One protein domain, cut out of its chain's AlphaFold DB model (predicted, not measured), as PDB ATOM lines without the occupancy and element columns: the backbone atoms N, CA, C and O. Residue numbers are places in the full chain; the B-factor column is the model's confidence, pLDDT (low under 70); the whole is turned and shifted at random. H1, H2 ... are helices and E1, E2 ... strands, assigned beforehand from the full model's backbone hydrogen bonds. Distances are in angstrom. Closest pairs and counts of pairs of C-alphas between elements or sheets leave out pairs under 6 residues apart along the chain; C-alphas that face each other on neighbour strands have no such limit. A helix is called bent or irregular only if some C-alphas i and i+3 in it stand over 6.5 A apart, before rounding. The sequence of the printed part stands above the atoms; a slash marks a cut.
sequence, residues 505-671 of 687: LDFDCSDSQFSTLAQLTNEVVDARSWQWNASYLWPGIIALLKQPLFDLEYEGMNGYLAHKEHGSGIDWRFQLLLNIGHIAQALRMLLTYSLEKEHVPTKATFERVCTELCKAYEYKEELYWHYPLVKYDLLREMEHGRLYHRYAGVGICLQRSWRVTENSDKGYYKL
ATOM      1  N   LEU A 505     -22.006  38.406 -28.378       94.38
ATOM      2  CA  LEU A 505     -20.981  38.109 -27.372       94.38
ATOM      3  C   LEU A 505     -19.824  39.124 -27.363       94.38
ATOM      4  O   LEU A 505     -19.047  39.150 -26.415       94.38
ATOM      5  N   ASP A 506     -19.731  39.980 -28.385       91.94
ATOM      6  CA  ASP A 506     -18.653  40.970 -28.528       91.94
ATOM      7  C   ASP A 506     -19.109  42.413 -28.216       91.94
ATOM      8  O   ASP A 506     -18.473  43.374 -28.652       91.94
ATOM      9  N   PHE A 507     -20.243  42.605 -27.529       91.88
ATOM     10  CA  PHE A 507     -20.665  43.944 -27.104       91.88
ATOM     11  C   PHE A 507     -19.780  44.473 -25.969       91.88
ATOM     12  O   PHE A 507     -19.823  43.971 -24.841       91.88
ATOM     13  N   ASP A 508     -19.042  45.542 -26.265       88.69
ATOM     14  CA  ASP A 508     -18.249  46.300 -25.297       88.69
ATOM     15  C   ASP A 508     -19.095  47.422 -24.675       88.69
ATOM     16  O   ASP A 508     -19.111  48.567 -25.128       88.69
ATOM     17  N   CYS A 509     -19.914  47.060 -23.688       93.19
ATOM     18  CA  CYS A 509     -20.796  47.985 -22.978       93.19
ATOM     19  C   CYS A 509     -21.056  47.516 -21.541       93.19
ATOM     20  O   CYS A 509     -20.666  46.412 -21.160       93.19
ATOM     21  N   SER A 510     -21.715  48.346 -20.726       95.38
ATOM     22  CA  SER A 510     -22.169  47.939 -19.387       95.38
ATOM     23  C   SER A 510     -23.305  46.909 -19.453       95.38
ATOM     24  O   SER A 510     -24.031  46.836 -20.443       95.38
ATOM     25  N   ASP A 511     -23.525  46.147 -18.379       96.44
ATOM     26  CA  ASP A 511     -24.593  45.130 -18.336       96.44
ATOM     27  C   ASP A 511     -25.997  45.728 -18.530       96.44
ATOM     28  O   ASP A 511     -26.840  45.133 -19.202       96.44
ATOM     29  N   SER A 512     -26.234  46.946 -18.026       95.81
ATOM     30  CA  SER A 512     -27.492  47.668 -18.257       95.81
ATOM     31  C   SER A 512     -27.685  47.997 -19.737       95.81
ATOM     32  O   SER A 512     -28.768  47.786 -20.278       95.81
ATOM     33  N   GLN A 513     -26.639  48.490 -20.407       96.50
ATOM     34  CA  GLN A 513     -26.690  48.789 -21.840       96.50
ATOM     35  C   GLN A 513     -26.855  47.514 -22.668       96.50
ATOM     36  O   GLN A 513     -27.614  47.511 -23.634       96.50
ATOM     37  N   PHE A 514     -26.194  46.421 -22.277       97.38
ATOM     38  CA  PHE A 514     -26.353  45.119 -22.917       97.38
ATOM     39  C   PHE A 514     -27.803  44.638 -22.858       97.38
ATOM     40  O   PHE A 514     -28.351  44.224 -23.877       97.38
ATOM     41  N   SER A 515     -28.448  44.748 -21.692       97.31
ATOM     42  CA  SER A 515     -29.861  44.397 -21.535       97.31
ATOM     43  C   SER A 515     -30.756  45.213 -22.470       97.31
ATOM     44  O   SER A 515     -31.607  44.650 -23.162       97.31
ATOM     45  N   THR A 516     -30.530  46.524 -22.558       97.31
ATOM     46  CA  THR A 516     -31.254  47.406 -23.481       97.31
ATOM     47  C   THR A 516     -31.030  47.019 -24.949       97.31
ATOM     48  O   THR A 516     -31.982  46.939 -25.724       97.31
ATOM     49  N   LEU A 517     -29.788  46.719 -25.339       97.00
ATOM     50  CA  LEU A 517     -29.453  46.276 -26.695       97.00
ATOM     51  C   LEU A 517     -30.082  44.918 -27.022       97.00
ATOM     52  O   LEU A 517     -30.554  44.726 -28.142       97.00
ATOM     53  N   ALA A 518     -30.133  43.991 -26.064       97.00
ATOM     54  CA  ALA A 518     -30.773  42.691 -26.233       97.00
ATOM     55  C   ALA A 518     -32.289  42.827 -26.455       97.00
ATOM     56  O   ALA A 518     -32.837  42.183 -27.350       97.00
ATOM     57  N   GLN A 519     -32.953  43.710 -25.700       96.75
ATOM     58  CA  GLN A 519     -34.373  44.026 -25.892       96.75
ATOM     59  C   GLN A 519     -34.638  44.625 -27.274       96.75
ATOM     60  O   GLN A 519     -35.493  44.114 -27.999       96.75
ATOM     61  N   LEU A 520     -33.862  45.641 -27.673       96.62
ATOM     62  CA  LEU A 520     -33.978  46.243 -29.002       96.62
ATOM     63  C   LEU A 520     -33.755  45.199 -30.098       96.62
ATOM     64  O   LEU A 520     -34.545  45.096 -31.029       96.62
ATOM     65  N   THR A 521     -32.702  44.390 -29.971       95.56
ATOM     66  CA  THR A 521     -32.379  43.313 -30.915       95.56
ATOM     67  C   THR A 521     -33.550  42.350 -31.073       95.56
ATOM     68  O   THR A 521     -33.923  42.026 -32.196       95.56
ATOM     69  N   ASN A 522     -34.164  41.926 -29.965       93.12
ATOM     70  CA  ASN A 522     -35.312  41.029 -29.996       93.12
ATOM     71  C   ASN A 522     -36.540  41.649 -30.697       93.12
ATOM     72  O   ASN A 522     -37.341  40.919 -31.279       93.12
ATOM     73  N   GLU A 523     -36.677  42.977 -30.670       92.31
ATOM     74  CA  GLU A 523     -37.750  43.718 -31.345       92.31
ATOM     75  C   GLU A 523     -37.490  43.920 -32.852       92.31
ATOM     76  O   GLU A 523     -38.417  43.852 -33.669       92.31
ATOM     77  N   VAL A 524     -36.235  44.185 -33.233       92.81
ATOM     78  CA  VAL A 524     -35.864  44.557 -34.611       92.81
ATOM     79  C   VAL A 524     -35.440  43.369 -35.473       92.81
ATOM     80  O   VAL A 524     -35.542  43.431 -36.694       92.81
ATOM     81  N   VAL A 525     -34.993  42.267 -34.874       89.62
ATOM     82  CA  VAL A 525     -34.594  41.059 -35.606       89.62
ATOM     83  C   VAL A 525     -35.786  40.103 -35.741       89.62
ATOM     84  O   VAL A 525     -36.004  39.219 -34.910       89.62
ATOM     85  N   ASP A 526     -36.563  40.268 -36.820       84.12
ATOM     86  CA  ASP A 526     -37.677  39.373 -37.179       84.12
ATOM     87  C   ASP A 526     -37.695  39.023 -38.676       84.12
ATOM     88  O   ASP A 526     -38.134  39.819 -39.510       84.12
ATOM     89  N   ALA A 527     -37.286  37.802 -39.037       69.75
ATOM     90  CA  ALA A 527     -37.288  37.319 -40.421       69.75
ATOM     91  C   ALA A 527     -38.685  37.307 -41.071       69.75
ATOM     92  O   ALA A 527     -38.795  37.488 -42.285       69.75
ATOM     93  N   ARG A 528     -39.767  37.185 -40.284       72.38
ATOM     94  CA  ARG A 528     -41.146  37.171 -40.814       72.38
ATOM     95  C   ARG A 528     -41.544  38.514 -41.414       72.38
ATOM     96  O   ARG A 528     -42.427  38.573 -42.267       72.38
ATOM     97  N   SER A 529     -40.864  39.582 -41.014       79.94
ATOM     98  CA  SER A 529     -41.091  40.935 -41.500       79.94
ATOM     99  C   SER A 529     -40.088  41.291 -42.595       79.94
ATOM    100  O   SER A 529     -39.381  42.291 -42.489       79.94
ATOM    101  N   TRP A 530     -40.030  40.492 -43.671       85.06
ATOM    102  CA  TRP A 530     -39.120  40.738 -44.798       85.06
ATOM    103  C   TRP A 530     -39.184  42.188 -45.292       85.06
ATOM    104  O   TRP A 530     -38.142  42.820 -45.417       85.06
ATOM    105  N   GLN A 531     -40.383  42.759 -45.453       87.75
ATOM    106  CA  GLN A 531     -40.509  44.148 -45.907       87.75
ATOM    107  C   GLN A 531     -39.914  45.151 -44.938       87.75
ATOM    108  O   GLN A 531     -39.308  46.127 -45.371       87.75
ATOM    109  N   TRP A 532     -40.009  44.898 -43.638       91.31
ATOM    110  CA  TRP A 532     -39.348  45.732 -42.649       91.31
ATOM    111  C   TRP A 532     -37.820  45.573 -42.728       91.31
ATOM    112  O   TRP A 532     -37.100  46.565 -42.825       91.31
ATOM    113  N   ASN A 533     -37.322  44.335 -42.808       90.50
ATOM    114  CA  ASN A 533     -35.886  44.056 -42.915       90.50
ATOM    115  C   ASN A 533     -35.271  44.665 -44.182       90.50
ATOM    116  O   ASN A 533     -34.197  45.255 -44.127       90.50
ATOM    117  N   ALA A 534     -35.960  44.550 -45.317       90.75
ATOM    118  CA  ALA A 534     -35.562  45.123 -46.598       90.75
ATOM    119  C   ALA A 534     -35.619  46.659 -46.614       90.75
ATOM    120  O   ALA A 534     -34.914  47.280 -47.401       90.75
ATOM    121  N   SER A 535     -36.443  47.265 -45.753       92.50
ATOM    122  CA  SER A 535     -36.564  48.722 -45.622       92.50
ATOM    123  C   SER A 535     -35.476  49.339 -44.749       92.50
ATOM    124  O   SER A 535     -35.014  50.438 -45.038       92.50
ATOM    125  N   TYR A 536     -35.115  48.666 -43.654       94.88
ATOM    126  CA  TYR A 536     -34.336  49.281 -42.578       94.88
ATOM    127  C   TYR A 536     -33.087  48.473 -42.246       94.88
ATOM    128  O   TYR A 536     -31.976  48.955 -42.457       94.88
ATOM    129  N   LEU A 537     -33.260  47.233 -41.780       94.25
ATOM    130  CA  LEU A 537     -32.163  46.414 -41.266       94.25
ATOM    131  C   LEU A 537     -31.070  46.156 -42.307       94.25
ATOM    132  O   LEU A 537     -29.908  46.471 -42.064       94.25
ATOM    133  N   TRP A 538     -31.424  45.594 -43.466       94.25
ATOM    134  CA  TRP A 538     -30.442  45.235 -44.489       94.25
ATOM    135  C   TRP A 538     -29.757  46.461 -45.098       94.25
ATOM    136  O   TRP A 538     -28.526  46.476 -45.097       94.25
ATOM    137  N   PRO A 539     -30.473  47.511 -45.552       95.62
ATOM    138  CA  PRO A 539     -29.826  48.743 -46.004       95.62
ATOM    139  C   PRO A 539     -28.903  49.363 -44.947       95.62
ATOM    140  O   PRO A 539     -27.780  49.743 -45.275       95.62
ATOM    141  N   GLY A 540     -29.331  49.403 -43.679       96.88
ATOM    142  CA  GLY A 540     -28.532  49.929 -42.570       96.88
ATOM    143  C   GLY A 540     -27.250  49.130 -42.325       96.88
ATOM    144  O   GLY A 540     -26.175  49.715 -42.206       96.88
ATOM    145  N   ILE A 541     -27.337  47.794 -42.330       96.62
ATOM    146  CA  ILE A 541     -26.169  46.905 -42.248       96.62
ATOM    147  C   ILE A 541     -25.230  47.156 -43.432       96.62
ATOM    148  O   ILE A 541     -24.046  47.414 -43.225       96.62
ATOM    149  N   ILE A 542     -25.747  47.120 -44.667       96.56
ATOM    150  CA  ILE A 542     -24.950  47.275 -45.895       96.56
ATOM    151  C   ILE A 542     -24.237  48.634 -45.917       96.56
ATOM    152  O   ILE A 542     -23.078  48.707 -46.333       96.56
ATOM    153  N   ALA A 543     -24.887  49.692 -45.422       97.12
ATOM    154  CA  ALA A 543     -24.310  51.031 -45.341       97.12
ATOM    155  C   ALA A 543     -23.047  51.099 -44.460       97.12
ATOM    156  O   ALA A 543     -22.158  51.918 -44.709       97.12
ATOM    157  N   LEU A 544     -22.945  50.227 -43.454       97.12
ATOM    158  CA  LEU A 544     -21.821  50.171 -42.515       97.12
ATOM    159  C   LEU A 544     -20.714  49.198 -42.936       97.12
ATOM    160  O   LEU A 544     -19.628  49.219 -42.352       97.12
ATOM    161  N   LEU A 545     -20.945  48.367 -43.956       96.69
ATOM    162  CA  LEU A 545     -19.949  47.401 -44.406       96.69
ATOM    163  C   LEU A 545     -18.716  48.086 -45.018       96.69
ATOM    164  O   LEU A 545     -18.801  49.046 -45.795       96.69
ATOM    165  N   LYS A 546     -17.546  47.539 -44.672       94.12
ATOM    166  CA  LYS A 546     -16.234  47.906 -45.237       94.12
ATOM    167  C   LYS A 546     -15.747  46.934 -46.314       94.12
ATOM    168  O   LYS A 546     -14.789  47.238 -47.005       94.12
ATOM    169  N   GLN A 547     -16.415  45.794 -46.449       94.88
ATOM    170  CA  GLN A 547     -16.126  44.745 -47.423       94.88
ATOM    171  C   GLN A 547     -17.441  44.243 -48.043       94.88
ATOM    172  O   GLN A 547     -18.509  44.578 -47.512       94.88
ATOM    173  N   PRO A 548     -17.404  43.470 -49.142       93.44
ATOM    174  CA  PRO A 548     -18.611  42.987 -49.806       93.44
ATOM    175  C   PRO A 548     -19.544  42.223 -48.856       93.44
ATOM    176  O   PRO A 548     -19.099  41.434 -48.023       93.44
ATOM    177  N   LEU A 549     -20.858  42.447 -48.976       94.06
ATOM    178  CA  LEU A 549     -21.878  41.744 -48.187       94.06
ATOM    179  C   LEU A 549     -21.774  40.225 -48.393       94.06
ATOM    180  O   LEU A 549     -21.837  39.468 -47.428       94.06
ATOM    181  N   PHE A 550     -21.564  39.807 -49.641       92.94
ATOM    182  CA  PHE A 550     -21.291  38.434 -50.038       92.94
ATOM    183  C   PHE A 550     -20.047  38.396 -50.915       92.94
ATOM    184  O   PHE A 550     -19.843  39.297 -51.729       92.94
ATOM    185  N   ASP A 551     -19.268  37.329 -50.771       91.62
ATOM    186  CA  ASP A 551     -18.227  36.986 -51.728       91.62
ATOM    187  C   ASP A 551     -18.892  36.448 -53.008       91.62
ATOM    188  O   ASP A 551     -19.526  35.390 -53.010       91.62
ATOM    189  N   LEU A 552     -18.843  37.263 -54.062       92.12
ATOM    190  CA  LEU A 552     -19.440  37.016 -55.375       92.12
ATOM    191  C   LEU A 552     -18.392  37.237 -56.474       92.12
ATOM    192  O   LEU A 552     -18.712  37.800 -57.520       92.12
ATOM    193  N   GLU A 553     -17.141  36.846 -56.213       87.81
ATOM    194  CA  GLU A 553     -16.006  37.062 -57.121       87.81
ATOM    195  C   GLU A 553     -16.171  36.377 -58.487       87.81
ATOM    196  O   GLU A 553     -15.745  36.926 -59.502       87.81
ATOM    197  N   TYR A 554     -16.807  35.200 -58.536       88.88
ATOM    198  CA  TYR A 554     -16.878  34.376 -59.746       88.88
ATOM    199  C   TYR A 554     -18.307  34.185 -60.260       88.88
ATOM    200  O   TYR A 554     -19.270  34.090 -59.495       88.88
ATOM    201  N   GLU A 555     -18.437  34.046 -61.582       90.06
ATOM    202  CA  GLU A 555     -19.706  33.720 -62.236       90.06
ATOM    203  C   GLU A 555     -20.347  32.452 -61.656       90.06
ATOM    204  O   GLU A 555     -19.699  31.426 -61.464       90.06
ATOM    205  N   GLY A 556     -21.646  32.536 -61.360       84.69
ATOM    206  CA  GLY A 556     -22.424  31.460 -60.746       84.69
ATOM    207  C   GLY A 556     -22.558  31.555 -59.223       84.69
ATOM    208  O   GLY A 556     -23.499  30.974 -58.667       84.69
ATOM    209  N   MET A 557     -21.701  32.326 -58.541       89.50
ATOM    210  CA  MET A 557     -21.816  32.547 -57.096       89.50
ATOM    211  C   MET A 557     -23.096  33.307 -56.736       89.50
ATOM    212  O   MET A 557     -23.596  34.132 -57.504       89.50
ATOM    213  N   ASN A 558     -23.654  33.014 -55.559       88.62
ATOM    214  CA  ASN A 558     -24.869  33.659 -55.076       88.62
ATOM    215  C   ASN A 558     -24.957  33.732 -53.548       88.62
ATOM    216  O   ASN A 558     -24.429  32.894 -52.820       88.62
ATOM    217  N   GLY A 559     -25.695  34.734 -53.083       87.19
ATOM    218  CA  GLY A 559     -26.064  34.963 -51.696       87.19
ATOM    219  C   GLY A 559     -27.550  35.291 -51.587       87.19
ATOM    220  O   GLY A 559     -28.194  35.701 -52.550       87.19
ATOM    221  N   TYR A 560     -28.114  35.087 -50.404       86.06
ATOM    222  CA  TYR A 560     -29.526  35.342 -50.126       86.06
ATOM    223  C   TYR A 560     -29.612  36.113 -48.817       86.06
ATOM    224  O   TYR A 560     -29.015  35.670 -47.841       86.06
ATOM    225  N   LEU A 561     -30.346  37.226 -48.804       84.75
ATOM    226  CA  LEU A 561     -30.601  38.029 -47.600       84.75
ATOM    227  C   LEU A 561     -31.723  37.445 -46.735       84.75
ATOM    228  O   LEU A 561     -31.693  37.513 -45.510       84.75
ATOM    229  N   ALA A 562     -32.704  36.826 -47.378       76.56
ATOM    230  CA  ALA A 562     -33.643  35.916 -46.753       76.56
ATOM    231  C   ALA A 562     -33.768  34.691 -47.652       76.56
ATOM    232  O   ALA A 562     -33.672  34.784 -48.872       76.56
ATOM    233  N   HIS A 563     -33.952  33.514 -47.070       65.75
ATOM    234  CA  HIS A 563     -34.226  32.332 -47.870       65.75
ATOM    235  C   HIS A 563     -35.239  31.471 -47.142       65.75
ATOM    236  O   HIS A 563     -34.900  30.799 -46.169       65.75
ATOM    237  N   LYS A 564     -36.459  31.455 -47.682       61.16
ATOM    238  CA  LYS A 564     -37.456  30.444 -47.348       61.16
ATOM    239  C   LYS A 564     -37.165  29.194 -48.148       61.16
ATOM    240  O   LYS A 564     -37.055  29.251 -49.373       61.16
ATOM    241  N   GLU A 565     -36.998  28.071 -47.468       53.56
ATOM    242  CA  GLU A 565     -36.971  26.783 -48.152       53.56
ATOM    243  C   GLU A 565     -38.356  26.518 -48.763       53.56
ATOM    244  O   GLU A 565     -39.377  26.636 -48.076       53.56
ATOM    245  N   HIS A 566     -38.382  26.202 -50.064       47.25
ATOM    246  CA  HIS A 566     -39.609  26.032 -50.839       47.25
ATOM    247  C   HIS A 566     -40.557  25.042 -50.144       47.25
ATOM    248  O   HIS A 566     -40.204  23.889 -49.918       47.25
ATOM    249  N   GLY A 567     -41.771  25.491 -49.814       42.78
ATOM    250  CA  GLY A 567     -42.807  24.663 -49.186       42.78
ATOM    251  C   GLY A 567     -42.714  24.497 -47.662       42.78
ATOM    252  O   GLY A 567     -43.655  23.972 -47.080       42.78
ATOM    253  N   SER A 568     -41.646  24.965 -47.000       48.00
ATOM    254  CA  SER A 568     -41.490  24.840 -45.534       48.00
ATOM    255  C   SER A 568     -41.942  26.073 -44.742       48.00
ATOM    256  O   SER A 568     -42.284  25.964 -43.570       48.00
ATOM    257  N   GLY A 569     -41.901  27.262 -45.360       53.75
ATOM    258  CA  GLY A 569     -42.144  28.537 -44.675       53.75
ATOM    259  C   GLY A 569     -41.044  28.972 -43.690       53.75
ATOM    260  O   GLY A 569     -41.216  30.001 -43.043       53.75
ATOM    261  N   ILE A 570     -39.928  28.234 -43.584       50.88
ATOM    262  CA  ILE A 570     -38.844  28.472 -42.614       50.88
ATOM    263  C   ILE A 570     -37.680  29.235 -43.272       50.88
ATOM    264  O   ILE A 570     -37.142  28.806 -44.298       50.88
ATOM    265  N   ASP A 571     -37.271  30.350 -42.656       58.78
ATOM    266  CA  ASP A 571     -36.150  31.199 -43.079       58.78
ATOM    267  C   ASP A 571     -34.805  30.653 -42.559       58.78
ATOM    268  O   ASP A 571     -34.357  30.980 -41.465       58.78
ATOM    269  N   TRP A 572     -34.131  29.797 -43.331       59.03
ATOM    270  CA  TRP A 572     -32.995  29.011 -42.815       59.03
ATOM    271  C   TRP A 572     -31.652  29.755 -42.747       59.03
ATOM    272  O   TRP A 572     -30.713  29.270 -42.112       59.03
ATOM    273  N   ARG A 573     -31.522  30.909 -43.417       69.38
ATOM    274  CA  ARG A 573     -30.246  31.649 -43.503       69.38
ATOM    275  C   ARG A 573     -30.142  32.848 -42.582       69.38
ATOM    276  O   ARG A 573     -29.023  33.236 -42.270       69.38
ATOM    277  N   PHE A 574     -31.256  33.430 -42.156       78.81
ATOM    278  CA  PHE A 574     -31.232  34.762 -41.555       78.81
ATOM    279  C   PHE A 574     -30.338  34.819 -40.304       78.81
ATOM    280  O   PHE A 574     -29.442  35.656 -40.231       78.81
ATOM    281  N   GLN A 575     -30.486  33.863 -39.382       81.12
ATOM    282  CA  GLN A 575     -29.624  33.766 -38.199       81.12
ATOM    283  C   GLN A 575     -28.148  33.537 -38.523       81.12
ATOM    284  O   GLN A 575     -27.281  34.120 -37.885       81.12
ATOM    285  N   LEU A 576     -27.837  32.714 -39.528       82.88
ATOM    286  CA  LEU A 576     -26.449  32.436 -39.903       82.88
ATOM    287  C   LEU A 576     -25.782  33.684 -40.491       82.88
ATOM    288  O   LEU A 576     -24.626  33.954 -40.184       82.88
ATOM    289  N   LEU A 577     -26.521  34.468 -41.284       87.56
ATOM    290  CA  LEU A 577     -26.023  35.702 -41.895       87.56
ATOM    291  C   LEU A 577     -25.626  36.745 -40.854       87.56
ATOM    292  O   LEU A 577     -24.563  37.347 -40.972       87.56
ATOM    293  N   LEU A 578     -26.456  36.936 -39.824       89.00
ATOM    294  CA  LEU A 578     -26.190  37.923 -38.775       89.00
ATOM    295  C   LEU A 578     -24.973  37.583 -37.906       89.00
ATOM    296  O   LEU A 578     -24.498  38.447 -37.178       89.00
ATOM    297  N   ASN A 579     -24.451  36.360 -38.006       88.69
ATOM    298  CA  ASN A 579     -23.247  35.913 -37.309       88.69
ATOM    299  C   ASN A 579     -22.002  35.863 -38.215       88.69
ATOM    300  O   ASN A 579     -20.924  35.498 -37.754       88.69
ATOM    301  N   ILE A 580     -22.104  36.248 -39.494       91.06
ATOM    302  CA  ILE A 580     -20.926  36.413 -40.359       91.06
ATOM    303  C   ILE A 580     -20.135  37.628 -39.863       91.06
ATOM    304  O   ILE A 580     -20.707  38.703 -39.729       91.06
ATOM    305  N   GLY A 581     -18.826  37.486 -39.628       93.00
ATOM    306  CA  GLY A 581     -18.007  38.456 -38.882       93.00
ATOM    307  C   GLY A 581     -18.228  39.942 -39.217       93.00
ATOM    308  O   GLY A 581     -18.508  40.734 -38.317       93.00
ATOM    309  N   HIS A 582     -18.165  40.341 -40.493       94.81
ATOM    310  CA  HIS A 582     -18.379  41.745 -40.889       94.81
ATOM    311  C   HIS A 582     -19.843  42.192 -40.811       94.81
ATOM    312  O   HIS A 582     -20.106  43.358 -40.518       94.81
ATOM    313  N   ILE A 583     -20.793  41.281 -41.034       95.31
ATOM    314  CA  ILE A 583     -22.232  41.549 -40.893       95.31
ATOM    315  C   ILE A 583     -22.593  41.707 -39.411       95.31
ATOM    316  O   ILE A 583     -23.263  42.669 -39.044       95.31
ATOM    317  N   ALA A 584     -22.091  40.815 -38.554       95.25
ATOM    318  CA  ALA A 584     -22.231  40.865 -37.103       95.25
ATOM    319  C   ALA A 584     -21.683  42.179 -36.532       95.25
ATOM    320  O   ALA A 584     -22.344  42.842 -35.732       95.25
ATOM    321  N   GLN A 585     -20.501  42.602 -36.993       95.88
ATOM    322  CA  GLN A 585     -19.909  43.881 -36.605       95.88
ATOM    323  C   GLN A 585     -20.793  45.070 -37.007       95.88
ATOM    324  O   GLN A 585     -21.039  45.948 -36.182       95.88
ATOM    325  N   ALA A 586     -21.300  45.093 -38.243       96.75
ATOM    326  CA  ALA A 586     -22.196  46.151 -38.707       96.75
ATOM    327  C   ALA A 586     -23.522  46.179 -37.929       96.75
ATOM    328  O   ALA A 586     -23.988  47.258 -37.563       96.75
ATOM    329  N   LEU A 587     -24.099  45.014 -37.610       95.94
ATOM    330  CA  LEU A 587     -25.295  44.915 -36.771       95.94
ATOM    331  C   LEU A 587     -25.045  45.487 -35.367       95.94
ATOM    332  O   LEU A 587     -25.838  46.299 -34.890       95.94
ATOM    333  N   ARG A 588     -23.929  45.125 -34.720       96.38
ATOM    334  CA  ARG A 588     -23.550  45.686 -33.413       96.38
ATOM    335  C   ARG A 588     -23.400  47.203 -33.459       96.38
ATOM    336  O   ARG A 588     -23.903  47.883 -32.566       96.38
ATOM    337  N   MET A 589     -22.744  47.739 -34.490       96.38
ATOM    338  CA  MET A 589     -22.601  49.189 -34.674       96.38
ATOM    339  C   MET A 589     -23.965  49.870 -34.803       96.38
ATOM    340  O   MET A 589     -24.216  50.869 -34.142       96.38
ATOM    341  N   LEU A 590     -24.871  49.301 -35.599       96.44
ATOM    342  CA  LEU A 590     -26.207  49.849 -35.823       96.44
ATOM    343  C   LEU A 590     -27.055  49.890 -34.538       96.44
ATOM    344  O   LEU A 590     -27.718  50.890 -34.246       96.44
ATOM    345  N   LEU A 591     -26.996  48.818 -33.744       96.62
ATOM    346  CA  LEU A 591     -27.648  48.743 -32.435       96.62
ATOM    347  C   LEU A 591     -27.029  49.745 -31.446       96.62
ATOM    348  O   LEU A 591     -27.757  50.455 -30.753       96.62
ATOM    349  N   THR A 592     -25.699  49.869 -31.434       95.69
ATOM    350  CA  THR A 592     -24.974  50.815 -30.566       95.69
ATOM    351  C   THR A 592     -25.298  52.267 -30.919       95.69
ATOM    352  O   THR A 592     -25.613  53.049 -30.032       95.69
ATOM    353  N   TYR A 593     -25.356  52.620 -32.206       96.56
ATOM    354  CA  TYR A 593     -25.788  53.953 -32.638       96.56
ATOM    355  C   TYR A 593     -27.220  54.275 -32.215       96.56
ATOM    356  O   TYR A 593     -27.526  55.419 -31.895       96.56
ATOM    357  N   SER A 594     -28.108  53.280 -32.178       96.38
ATOM    358  CA  SER A 594     -29.469  53.482 -31.669       96.38
ATOM    359  C   SER A 594     -29.453  53.850 -30.183       96.38
ATOM    360  O   SER A 594     -30.123  54.800 -29.787       96.38
ATOM    361  N   LEU A 595     -28.626  53.164 -29.389       95.12
ATOM    362  CA  LEU A 595     -28.415  53.453 -27.969       95.12
ATOM    363  C   LEU A 595     -27.748  54.822 -27.722       95.12
ATOM    364  O   LEU A 595     -28.045  55.488 -26.734       95.12
ATOM    365  N   GLU A 596     -26.855  55.264 -28.610       94.31
ATOM    366  CA  GLU A 596     -26.234  56.595 -28.530       94.31
ATOM    367  C   GLU A 596     -27.232  57.726 -28.806       94.31
ATOM    368  O   GLU A 596     -27.106  58.815 -28.243       94.31
ATOM    369  N   LYS A 597     -28.234  57.489 -29.664       94.31
ATOM    370  CA  LYS A 597     -29.291  58.471 -29.946       94.31
ATOM    371  C   LYS A 597     -30.275  58.604 -28.792       94.31
ATOM    372  O   LYS A 597     -30.703  59.716 -28.492       94.31
ATOM    373  N   GLU A 598     -30.661  57.489 -28.178       92.38
ATOM    374  CA  GLU A 598     -31.620  57.453 -27.075       92.38
ATOM    375  C   GLU A 598     -31.215  56.384 -26.057       92.38
ATOM    376  O   GLU A 598     -30.945  55.246 -26.425       92.38
ATOM    377  N   HIS A 599     -31.234  56.731 -24.765       86.81
ATOM    378  CA  HIS A 599     -30.811  55.828 -23.685       86.81
ATOM    379  C   HIS A 599     -31.616  54.517 -23.626       86.81
ATOM    380  O   HIS A 599     -31.088  53.481 -23.231       86.81
ATOM    381  N   VAL A 600     -32.887  54.561 -24.041       92.56
ATOM    382  CA  VAL A 600     -33.751  53.391 -24.235       92.56
ATOM    383  C   VAL A 600     -34.277  53.449 -25.673       92.56
ATOM    384  O   VAL A 600     -35.345  54.015 -25.910       92.56
ATOM    385  N   PRO A 601     -33.505  52.953 -26.653       93.94
ATOM    386  CA  PRO A 601     -33.891  52.992 -28.050       93.94
ATOM    387  C   PRO A 601     -35.078  52.068 -28.306       93.94
ATOM    388  O   PRO A 601     -35.147  50.950 -27.800       93.94
ATOM    389  N   THR A 602     -35.991  52.536 -29.147       94.94
ATOM    390  CA  THR A 602     -37.133  51.764 -29.643       94.94
ATOM    391  C   THR A 602     -36.882  51.324 -31.082       94.94
ATOM    392  O   THR A 602     -35.974  51.828 -31.756       94.94
ATOM    393  N   LYS A 603     -37.746  50.463 -31.622       95.00
ATOM    394  CA  LYS A 603     -37.776  50.185 -33.063       95.00
ATOM    395  C   LYS A 603     -37.835  51.447 -33.937       95.00
ATOM    396  O   LYS A 603     -37.134  51.508 -34.942       95.00
ATOM    397  N   ALA A 604     -38.567  52.490 -33.537       95.81
ATOM    398  CA  ALA A 604     -38.615  53.760 -34.274       95.81
ATOM    399  C   ALA A 604     -37.273  54.522 -34.234       95.81
ATOM    400  O   ALA A 604     -36.869  55.168 -35.206       95.81
ATOM    401  N   THR A 605     -36.546  54.437 -33.118       96.69
ATOM    402  CA  THR A 605     -35.179  54.964 -32.985       96.69
ATOM    403  C   THR A 605     -34.244  54.252 -33.958       96.69
ATOM    404  O   THR A 605     -33.530  54.910 -34.715       96.69
ATOM    405  N   PHE A 606     -34.324  52.923 -34.010       97.12
ATOM    406  CA  PHE A 606     -33.545  52.098 -34.932       97.12
ATOM    407  C   PHE A 606     -33.849  52.415 -36.407       97.12
ATOM    408  O   PHE A 606     -32.928  52.600 -37.204       97.12
ATOM    409  N   GLU A 607     -35.126  52.556 -36.777       96.81
ATOM    410  CA  GLU A 607     -35.556  52.936 -38.134       96.81
ATOM    411  C   GLU A 607     -34.977  54.288 -38.570       96.81
ATOM    412  O   GLU A 607     -34.495  54.442 -39.701       96.81
ATOM    413  N   ARG A 608     -34.983  55.272 -37.666       97.12
ATOM    414  CA  ARG A 608     -34.412  56.602 -37.904       97.12
ATOM    415  C   ARG A 608     -32.900  56.538 -38.098       97.12
ATOM    416  O   ARG A 608     -32.414  57.122 -39.064       97.12
ATOM    417  N   VAL A 609     -32.178  55.787 -37.263       97.50
ATOM    418  CA  VAL A 609     -30.728  55.575 -37.422       97.50
ATOM    419  C   VAL A 609     -30.412  54.918 -38.766       97.50
ATOM    420  O   VAL A 609     -29.563  55.422 -39.500       97.50
ATOM    421  N   CYS A 610     -31.132  53.855 -39.140       97.00
ATOM    422  CA  CYS A 610     -30.974  53.217 -40.451       97.00
ATOM    423  C   CYS A 610     -31.188  54.228 -41.584       97.00
ATOM    424  O   CYS A 610     -30.376  54.332 -42.499       97.00
ATOM    425  N   THR A 611     -32.255  55.024 -41.497       96.44
ATOM    426  CA  THR A 611     -32.600  56.026 -42.514       96.44
ATOM    427  C   THR A 611     -31.531  57.117 -42.634       96.44
ATOM    428  O   THR A 611     -31.191  57.523 -43.747       96.44
ATOM    429  N   GLU A 612     -30.989  57.602 -41.513       96.62
ATOM    430  CA  GLU A 612     -29.900  58.587 -41.483       96.62
ATOM    431  C   GLU A 612     -28.628  58.034 -42.137       96.62
ATOM    432  O   GLU A 612     -28.056  58.690 -43.010       96.62
ATOM    433  N   LEU A 613     -28.233  56.803 -41.795       96.75
ATOM    434  CA  LEU A 613     -27.073  56.131 -42.387       96.75
ATOM    435  C   LEU A 613     -27.243  55.918 -43.892       96.75
ATOM    436  O   LEU A 613     -26.354  56.261 -44.671       96.75
ATOM    437  N   CYS A 614     -28.406  55.423 -44.325       96.00
ATOM    438  CA  CYS A 614     -28.694  55.237 -45.744       96.00
ATOM    439  C   CYS A 614     -28.657  56.572 -46.503       96.00
ATOM    440  O   CYS A 614     -28.101  56.643 -47.601       96.00
ATOM    441  N   LYS A 615     -29.172  57.667 -45.921       94.94
ATOM    442  CA  LYS A 615     -29.096  59.020 -46.508       94.94
ATOM    443  C   LYS A 615     -27.665  59.549 -46.595       94.94
ATOM    444  O   LYS A 615     -27.337  60.167 -47.605       94.94
ATOM    445  N   ALA A 616     -26.822  59.256 -45.610       94.69
ATOM    446  CA  ALA A 616     -25.417  59.658 -45.583       94.69
ATOM    447  C   ALA A 616     -24.493  58.762 -46.430       94.69
ATOM    448  O   ALA A 616     -23.378  59.165 -46.731       94.69
ATOM    449  N   TYR A 617     -24.938  57.567 -46.842       94.94
ATOM    450  CA  TYR A 617     -24.093  56.621 -47.580       94.94
ATOM    451  C   TYR A 617     -23.553  57.202 -48.895       94.94
ATOM    452  O   TYR A 617     -24.310  57.761 -49.693       94.94
ATOM    453  N   GLU A 618     -22.263  57.026 -49.159       91.88
ATOM    454  CA  GLU A 618     -21.609  57.489 -50.384       91.88
ATOM    455  C   GLU A 618     -21.208  56.311 -51.277       91.88
ATOM    456  O   GLU A 618     -21.032  55.180 -50.819       91.88
ATOM    457  N   TYR A 619     -21.093  56.566 -52.581       91.50
ATOM    458  CA  TYR A 619     -20.652  55.553 -53.535       91.50
ATOM    459  C   TYR A 619     -19.190  55.175 -53.270       91.50
ATOM    460  O   TYR A 619     -18.322  56.043 -53.217       91.50
ATOM    461  N   LYS A 620     -18.922  53.871 -53.168       91.00
ATOM    462  CA  LYS A 620     -17.581  53.295 -53.018       91.00
ATOM    463  C   LYS A 620     -17.312  52.406 -54.223       91.00
ATOM    464  O   LYS A 620     -18.115  51.519 -54.503       91.00
ATOM    465  N   GLU A 621     -16.213  52.635 -54.934       88.88
ATOM    466  CA  GLU A 621     -15.903  51.898 -56.166       88.88
ATOM    467  C   GLU A 621     -15.713  50.396 -55.921       88.88
ATOM    468  O   GLU A 621     -16.298  49.581 -56.628       88.88
ATOM    469  N   GLU A 622     -15.021  50.039 -54.843       89.69
ATOM    470  CA  GLU A 622     -14.779  48.649 -54.428       89.69
ATOM    471  C   GLU A 622     -16.059  47.912 -53.989       89.69
ATOM    472  O   GLU A 622     -16.124  46.688 -54.023       89.69
ATOM    473  N   LEU A 623     -17.111  48.651 -53.612       92.00
ATOM    474  CA  LEU A 623     -18.411  48.126 -53.174       92.00
ATOM    475  C   LEU A 623     -19.540  48.665 -54.059       92.00
ATOM    476  O   LEU A 623     -20.624  48.999 -53.572       92.00
ATOM    477  N   TYR A 624     -19.281  48.792 -55.364       89.31
ATOM    478  CA  TYR A 624     -20.164  49.489 -56.303       89.31
ATOM    479  C   TYR A 624     -21.624  49.015 -56.238       89.31
ATOM    480  O   TYR A 624     -22.548  49.816 -56.371       89.31
ATOM    481  N   TRP A 625     -21.841  47.720 -55.992       91.00
ATOM    482  CA  TRP A 625     -23.158  47.094 -55.963       91.00
ATOM    483  C   TRP A 625     -23.877  47.223 -54.611       91.00
ATOM    484  O   TRP A 625     -25.061  46.916 -54.532       91.00
ATOM    485  N   HIS A 626     -23.224  47.736 -53.561       94.38
ATOM    486  CA  HIS A 626     -23.894  48.098 -52.304       94.38
ATOM    487  C   HIS A 626     -24.711  49.381 -52.451       94.38
ATOM    488  O   HIS A 626     -25.809  49.482 -51.910       94.38
ATOM    489  N   TYR A 627     -24.194  50.364 -53.196       93.50
ATOM    490  CA  TYR A 627     -24.855  51.658 -53.377       93.50
ATOM    491  C   TYR A 627     -26.317  51.540 -53.833       93.50
ATOM    492  O   TYR A 627     -27.177  52.137 -53.176       93.50
ATOM    493  N   PRO A 628     -26.651  50.744 -54.872       91.69
ATOM    494  CA  PRO A 628     -28.037  50.583 -55.275       91.69
ATOM    495  C   PRO A 628     -28.930  49.927 -54.206       91.69
ATOM    496  O   PRO A 628     -30.115  50.235 -54.141       91.69
ATOM    497  N   LEU A 629     -28.375  49.066 -53.348       93.00
ATOM    498  CA  LEU A 629     -29.116  48.386 -52.276       93.00
ATOM    499  C   LEU A 629     -29.390  49.292 -51.065       93.00
ATOM    500  O   LEU A 629     -30.321  49.032 -50.312       93.00
ATOM    501  N   VAL A 630     -28.576  50.335 -50.875       94.25
ATOM    502  CA  VAL A 630     -28.692  51.284 -49.755       94.25
ATOM    503  C   VAL A 630     -29.524  52.513 -50.127       94.25
ATOM    504  O   VAL A 630     -30.265  53.036 -49.298       94.25
ATOM    505  N   LYS A 631     -29.386  53.016 -51.361       91.75
ATOM    506  CA  LYS A 631     -30.002  54.285 -51.795       91.75
ATOM    507  C   LYS A 631     -31.369  54.154 -52.449       91.75
ATOM    508  O   LYS A 631     -32.049  55.168 -52.589       91.75
ATOM    509  N   TYR A 632     -31.745  52.957 -52.885       88.12
ATOM    510  CA  TYR A 632     -32.995  52.718 -53.597       88.12
ATOM    511  C   TYR A 632     -33.777  51.592 -52.927       88.12
ATOM    512  O   TYR A 632     -33.201  50.696 -52.315       88.12
ATOM    513  N   ASP A 633     -35.089  51.585 -53.140       85.75
ATOM    514  CA  ASP A 633     -36.019  50.611 -52.558       85.75
ATOM    515  C   ASP A 633     -35.970  49.229 -53.251       85.75
ATOM    516  O   ASP A 633     -36.917  48.448 -53.182       85.75
ATOM    517  N   LEU A 634     -34.844  48.884 -53.890       86.94
ATOM    518  CA  LEU A 634     -34.689  47.648 -54.665       86.94
ATOM    519  C   LEU A 634     -34.935  46.393 -53.825       86.94
ATOM    520  O   LEU A 634     -35.514  45.437 -54.324       86.94
ATOM    521  N   LEU A 635     -34.522  46.374 -52.553       87.62
ATOM    522  CA  LEU A 635     -34.729  45.207 -51.688       87.62
ATOM    523  C   LEU A 635     -36.210  44.978 -51.344       87.62
ATOM    524  O   LEU A 635     -36.614  43.827 -51.196       87.62
ATOM    525  N   ARG A 636     -37.018  46.044 -51.252       85.00
ATOM    526  CA  ARG A 636     -38.453  45.976 -50.902       85.00
ATOM    527  C   ARG A 636     -39.290  45.308 -51.985       85.00
ATOM    528  O   ARG A 636     -40.305  44.679 -51.701       85.00
ATOM    529  N   GLU A 637     -38.866  45.467 -53.231       78.88
ATOM    530  CA  GLU A 637     -39.559  44.934 -54.399       78.88
ATOM    531  C   GLU A 637     -39.280  43.430 -54.637       78.88
ATOM    532  O   GLU A 637     -39.909  42.837 -55.513       78.88
ATOM    533  N   MET A 638     -38.362  42.795 -53.888       77.38
ATOM    534  CA  MET A 638     -37.967  41.389 -54.092       77.38
ATOM    535  C   MET A 638     -38.430  40.498 -52.947       77.38
ATOM    536  O   MET A 638     -38.360  40.908 -51.805       77.38
ATOM    537  N   GLU A 639     -38.799  39.247 -53.213       65.75
ATOM    538  CA  GLU A 639     -39.351  38.335 -52.192       65.75
ATOM    539  C   GLU A 639     -38.307  37.837 -51.164       65.75
ATOM    540  O   GLU A 639     -38.662  37.484 -50.041       65.75
ATOM    541  N   HIS A 640     -37.013  37.819 -51.527       68.88
ATOM    542  CA  HIS A 640     -35.949  37.151 -50.748       68.88
ATOM    543  C   HIS A 640     -34.549  37.802 -50.829       68.88
ATOM    544  O   HIS A 640     -33.602  37.348 -50.185       68.88
ATOM    545  N   GLY A 641     -34.370  38.844 -51.650       80.81
ATOM    546  CA  GLY A 641     -33.080  39.532 -51.797       80.81
ATOM    547  C   GLY A 641     -31.921  38.631 -52.250       80.81
ATOM    548  O   GLY A 641     -30.834  38.698 -51.677       80.81
ATOM    549  N   ARG A 642     -32.144  37.753 -53.240       86.31
ATOM    550  CA  ARG A 642     -31.062  36.936 -53.810       86.31
ATOM    551  C   ARG A 642     -30.146  37.794 -54.673       86.31
ATOM    552  O   ARG A 642     -30.585  38.370 -55.666       86.31
ATOM    553  N   LEU A 643     -28.866  37.780 -54.336       89.06
ATOM    554  CA  LEU A 643     -27.781  38.399 -55.080       89.06
ATOM    555  C   LEU A 643     -26.958  37.314 -55.765       89.06
ATOM    556  O   LEU A 643     -26.735  36.253 -55.186       89.06
ATOM    557  N   TYR A 644     -26.523  37.538 -56.999       90.19
ATOM    558  CA  TYR A 644     -25.715  36.556 -57.717       90.19
ATOM    559  C   TYR A 644     -24.828  37.199 -58.774       90.19
ATOM    560  O   TYR A 644     -25.202  38.205 -59.377       90.19
ATOM    561  N   HIS A 645     -23.669  36.594 -59.020       91.12
ATOM    562  CA  HIS A 645     -22.801  36.971 -60.125       91.12
ATOM    563  C   HIS A 645     -23.254  36.231 -61.385       91.12
ATOM    564  O   HIS A 645     -23.138  35.006 -61.488       91.12
ATOM    565  N   ARG A 646     -23.834  36.955 -62.343       85.50
ATOM    566  CA  ARG A 646     -24.398  36.348 -63.554       85.50
ATOM    567  C   ARG A 646     -23.295  36.025 -64.565       85.50
ATOM    568  O   ARG A 646     -22.350  36.793 -64.711       85.50
ATOM    569  N   TYR A 647     -23.463  34.898 -65.261       82.69
ATOM    570  CA  TYR A 647     -22.570  34.452 -66.329       82.69
ATOM    571  C   TYR A 647     -22.482  35.442 -67.497       82.69
ATOM    572  O   TYR A 647     -23.373  36.280 -67.673       82.69
ATOM    573  N   ALA A 648     -21.459  35.260 -68.335       82.25
ATOM    574  CA  ALA A 648     -21.242  35.991 -69.584       82.25
ATOM    575  C   ALA A 648     -20.945  37.490 -69.391       82.25
ATOM    576  O   ALA A 648     -21.413  38.331 -70.158       82.25
ATOM    577  N   GLY A 649     -20.181  37.837 -68.352       79.25
ATOM    578  CA  GLY A 649     -19.697  39.198 -68.103       79.25
ATOM    579  C   GLY A 649     -20.776  40.189 -67.663       79.25
ATOM    580  O   GLY A 649     -20.581  41.400 -67.737       79.25
ATOM    581  N   VAL A 650     -21.942  39.707 -67.221       81.56
ATOM    582  CA  VAL A 650     -23.063  40.581 -66.840       81.56
ATOM    583  C   VAL A 650     -22.826  41.247 -65.480       81.56
ATOM    584  O   VAL A 650     -23.296  42.369 -65.279       81.56
ATOM    585  N   GLY A 651     -22.084  40.596 -64.581       87.25
ATOM    586  CA  GLY A 651     -21.748  41.110 -63.252       87.25
ATOM    587  C   GLY A 651     -22.811  40.811 -62.190       87.25
ATOM    588  O   GLY A 651     -23.666  39.930 -62.352       87.25
ATOM    589  N   ILE A 652     -22.751  41.536 -61.071       91.00
ATOM    590  CA  ILE A 652     -23.589  41.272 -59.893       91.00
ATOM    591  C   ILE A 652     -25.022  41.774 -60.108       91.00
ATOM    592  O   ILE A 652     -25.268  42.922 -60.493       91.00
ATOM    593  N   CYS A 653     -25.977  40.888 -59.830       88.81
ATOM    594  CA  CYS A 653     -27.399  41.076 -60.076       88.81
ATOM    595  C   CYS A 653     -28.243  40.787 -58.825       88.81
ATOM    596  O   CYS A 653     -27.929  39.886 -58.050       88.81
ATOM    597  N   LEU A 654     -29.361  41.503 -58.676       87.44
ATOM    598  CA  LEU A 654     -30.424  41.234 -57.702       87.44
ATOM    599  C   LEU A 654     -31.607  40.548 -58.400       87.44
ATOM    600  O   LEU A 654     -32.148  41.082 -59.367       87.44
ATOM    601  N   GLN A 655     -32.022  39.370 -57.935       82.12
ATOM    602  CA  GLN A 655     -33.109  38.605 -58.556       82.12
ATOM    603  C   GLN A 655     -34.485  39.238 -58.294       82.12
ATOM    604  O   GLN A 655     -34.821  39.521 -57.148       82.12
ATOM    605  N   ARG A 656     -35.302  39.358 -59.352       76.56
ATOM    606  CA  ARG A 656     -36.668  39.909 -59.335       76.56
ATOM    607  C   ARG A 656     -37.785  38.871 -59.361       76.56
ATOM    608  O   ARG A 656     -38.840  39.105 -58.789       76.56
ATOM    609  N   SER A 657     -37.577  37.717 -59.995       63.22
ATOM    610  CA  SER A 657     -38.536  36.606 -59.928       63.22
ATOM    611  C   SER A 657     -37.846  35.245 -60.016       63.22
ATOM    612  O   SER A 657     -36.771  35.127 -60.609       63.22
ATOM    613  N   TRP A 658     -38.469  34.211 -59.443       54.06
ATOM    614  CA  TRP A 658     -37.963  32.832 -59.451       54.06
ATOM    615  C   TRP A 658     -37.911  32.192 -60.850       54.06
ATOM    616  O   TRP A 658     -37.068  31.327 -61.082       54.06
ATOM    617  N   ARG A 659     -38.766  32.614 -61.796       49.69
ATOM    618  CA  ARG A 659     -38.746  32.106 -63.177       49.69
ATOM    619  C   ARG A 659     -37.725  32.887 -63.997       49.69
ATOM    620  O   ARG A 659     -37.987  34.005 -64.430       49.69
ATOM    621  N   VAL A 660     -36.564  32.282 -64.225       47.97
ATOM    622  CA  VAL A 660     -35.605  32.762 -65.226       47.97
ATOM    623  C   VAL A 660     -36.188  32.424 -66.598       47.97
ATOM    624  O   VAL A 660     -36.079  31.296 -67.063       47.97
ATOM    625  N   THR A 661     -36.909  33.363 -67.206       48.59
ATOM    626  CA  THR A 661     -37.359  33.223 -68.599       48.59
ATOM    627  C   THR A 661     -36.206  33.537 -69.554       48.59
ATOM    628  O   THR A 661     -35.321  34.309 -69.193       48.59
ATOM    629  N   GLU A 662     -36.234  33.012 -70.781       43.25
ATOM    630  CA  GLU A 662     -35.251  33.325 -71.844       43.25
ATOM    631  C   GLU A 662     -35.229  34.815 -72.249       43.25
ATOM    632  O   GLU A 662     -34.363  35.257 -72.998       43.25
ATOM    633  N   ASN A 663     -36.166  35.613 -71.733       48.31
ATOM    634  CA  ASN A 663     -36.238  37.046 -71.950       48.31
ATOM    635  C   ASN A 663     -35.226  37.795 -71.056       48.31
ATOM    636  O   ASN A 663     -35.350  37.793 -69.827       48.31
ATOM    637  N   SER A 664     -34.252  38.469 -71.679       43.28
ATOM    638  CA  SER A 664     -33.204  39.267 -71.020       43.28
ATOM    639  C   SER A 664     -33.738  40.380 -70.117       43.28
ATOM    640  O   SER A 664     -33.035  40.780 -69.187       43.28
ATOM    641  N   ASP A 665     -34.979  40.819 -70.352       48.25
ATOM    642  CA  ASP A 665     -35.572  42.022 -69.760       48.25
ATOM    643  C   ASP A 665     -36.531  41.702 -68.599       48.25
ATOM    644  O   ASP A 665     -37.150  42.593 -68.010       48.25
ATOM    645  N   LYS A 666     -36.683  40.418 -68.244       52.88
ATOM    646  CA  LYS A 666     -37.611  39.963 -67.198       52.88
ATOM    647  C   LYS A 666     -36.946  38.941 -66.278       52.88
ATOM    648  O   LYS A 666     -37.110  37.738 -66.445       52.88
ATOM    649  N   GLY A 667     -36.224  39.419 -65.258       67.19
ATOM    650  CA  GLY A 667     -35.799  38.525 -64.174       67.19
ATOM    651  C   GLY A 667     -34.910  39.094 -63.068       67.19
ATOM    652  O   GLY A 667     -34.927  38.527 -61.976       67.19
ATOM    653  N   TYR A 668     -34.155  40.175 -63.298       78.06
ATOM    654  CA  TYR A 668     -33.154  40.686 -62.346       78.06
ATOM    655  C   TYR A 668     -32.806  42.169 -62.570       78.06
ATOM    656  O   TYR A 668     -33.070  42.712 -63.639       78.06
ATOM    657  N   TYR A 669     -32.185  42.803 -61.573       83.00
ATOM    658  CA  TYR A 669     -31.569  44.130 -61.659       83.00
ATOM    659  C   TYR A 669     -30.046  43.993 -61.690       83.00
ATOM    660  O   TYR A 669     -29.464  43.441 -60.757       83.00
ATOM    661  N   LYS A 670     -29.394  44.509 -62.737       87.00
ATOM    662  CA  LYS A 670     -27.930  44.644 -62.779       87.00
ATOM    663  C   LYS A 670     -27.517  45.800 -61.861       87.00
ATOM    664  O   LYS A 670     -28.017  46.906 -62.026       87.00
ATOM    665  N   LEU A 671     -26.641  45.541 -60.888       87.81
ATOM    666  CA  LEU A 671     -26.270  46.529 -59.861       87.81
ATOM    667  C   LEU A 671     -25.078  47.409 -60.268       87.81
ATOM    668  O   LEU A 671     -24.853  48.474 -59.695       87.81
TER     669      LEU A 671
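Overview. This is residues 505 to 671 of the 687 residues of the protein "DUF262 domain-containing protein" of Porphyromonas sp (UniProt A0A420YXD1). A body of crossed helices, H1, H2, H4 and H5, fills one end of the longest axis, and a small antiparallel sheet of four strands lies toward the other end, with no helix covering it. H2 lies in the middle of the whole, with H4, H5 and the short H6 packed on it and H6 on the side toward the sheet, while H1 lies at the end away from the sheet, across H4. The printed part has 167 residues with six named helices and four named strands, along the chain H1 H2 E1 H3 H4 H5 H6 E2 E3 E4, and the class is mixed, helices and strands. The sheet's order is E1 E2 E3 E4. The whole is compact, with a radius of gyration of the C-alphas of 16.5 A and spans of 56 by 39 by 24 A.

Arrangement. H1, residues 511 to 524, touches residues 591 to 595 of H4, residues 581 to 597; they are about perpendicular at 73 degrees, and their closest C-alphas are those of Leu 517 and Leu 591, 6.5 A apart. Residues 520 to 524 of H1 touch residues 603 to 606 of H5, residues 603 to 616, about perpendicular at 82 degrees, with the C-alphas of Val 524 and Lys 603 closest at 6.1 A. H2, residues 530 to 544, is irregular, with C-alphas 535 and 538 7.1 A apart. It touches H5 at a steep tilt of 50 degrees, the same way, closest at the C-alphas of Gly 540 and Cys 610, 4.6 A. Residues 540 to 544 of H2 touch residues 583 to 590 of H4, about perpendicular at 83 degrees, closest at the C-alphas of Ile 541 and Ala 586, 5.4 A. H3, residues 574 to 578, and H4 touch only at the corner, with the C-alphas of Leu 578 and Ala 584 closest at 5.2 A. H6, residues 626 to 631, touches residues 539 to 543 of H2 at a steep tilt of 61 degrees, opposite ways, closest at the C-alphas of Pro 539 and Val 630, 4.7 A. H6 is not on the sheet, but only just, with 4 pairs of C-alphas within 10 A. E1, residues 558 to 560, is an edge strand and antiparallel to E2, residues 642 to 646, with N 559 and O 643 2.8 A apart. E2 and E3, residues 651 to 655, form a hairpin, with N 644 and O 653 2.9 A apart. E3 and E4, residues 668 to 670, form another, with N 654 and O 669 2.8 A apart; E2, E3 and E4 are a meander, each strand the antiparallel neighbour of the one before. In H1, H3, H4, H5 and H6 every O i to N i+4 pair is within hydrogen-bond range; in H2 8 of 11 are.

Along the chain. H1 begins at C-alpha 511, (-24.593, 45.130, -18.336), and is 19.8 A long, as is H2. E1 is 7.0 A and H3 6.6 A. H4 measures 24.7 A, from C-alpha 581 at (-18.007, 38.456, -38.882). H5 is 20.0 A and H6 8.7 A long. E2 is 11.8 A, E3 12.5 A and E4 6.6 A, the last ending at C-alpha 670, (-27.930, 44.644, -62.779).

Size, cuts and confidence. The two C-alphas farthest apart are those of Ser 512 and Glu 662, 56.0 A. The printed part has no cut. The links H2 to E1, E1 to H3 and E3 to E4 are long. The mean pLDDT of the printed part is 85.7; 25 residues are under 70, namely 527, 563 to 573, 639 to 640 and 657 to 667.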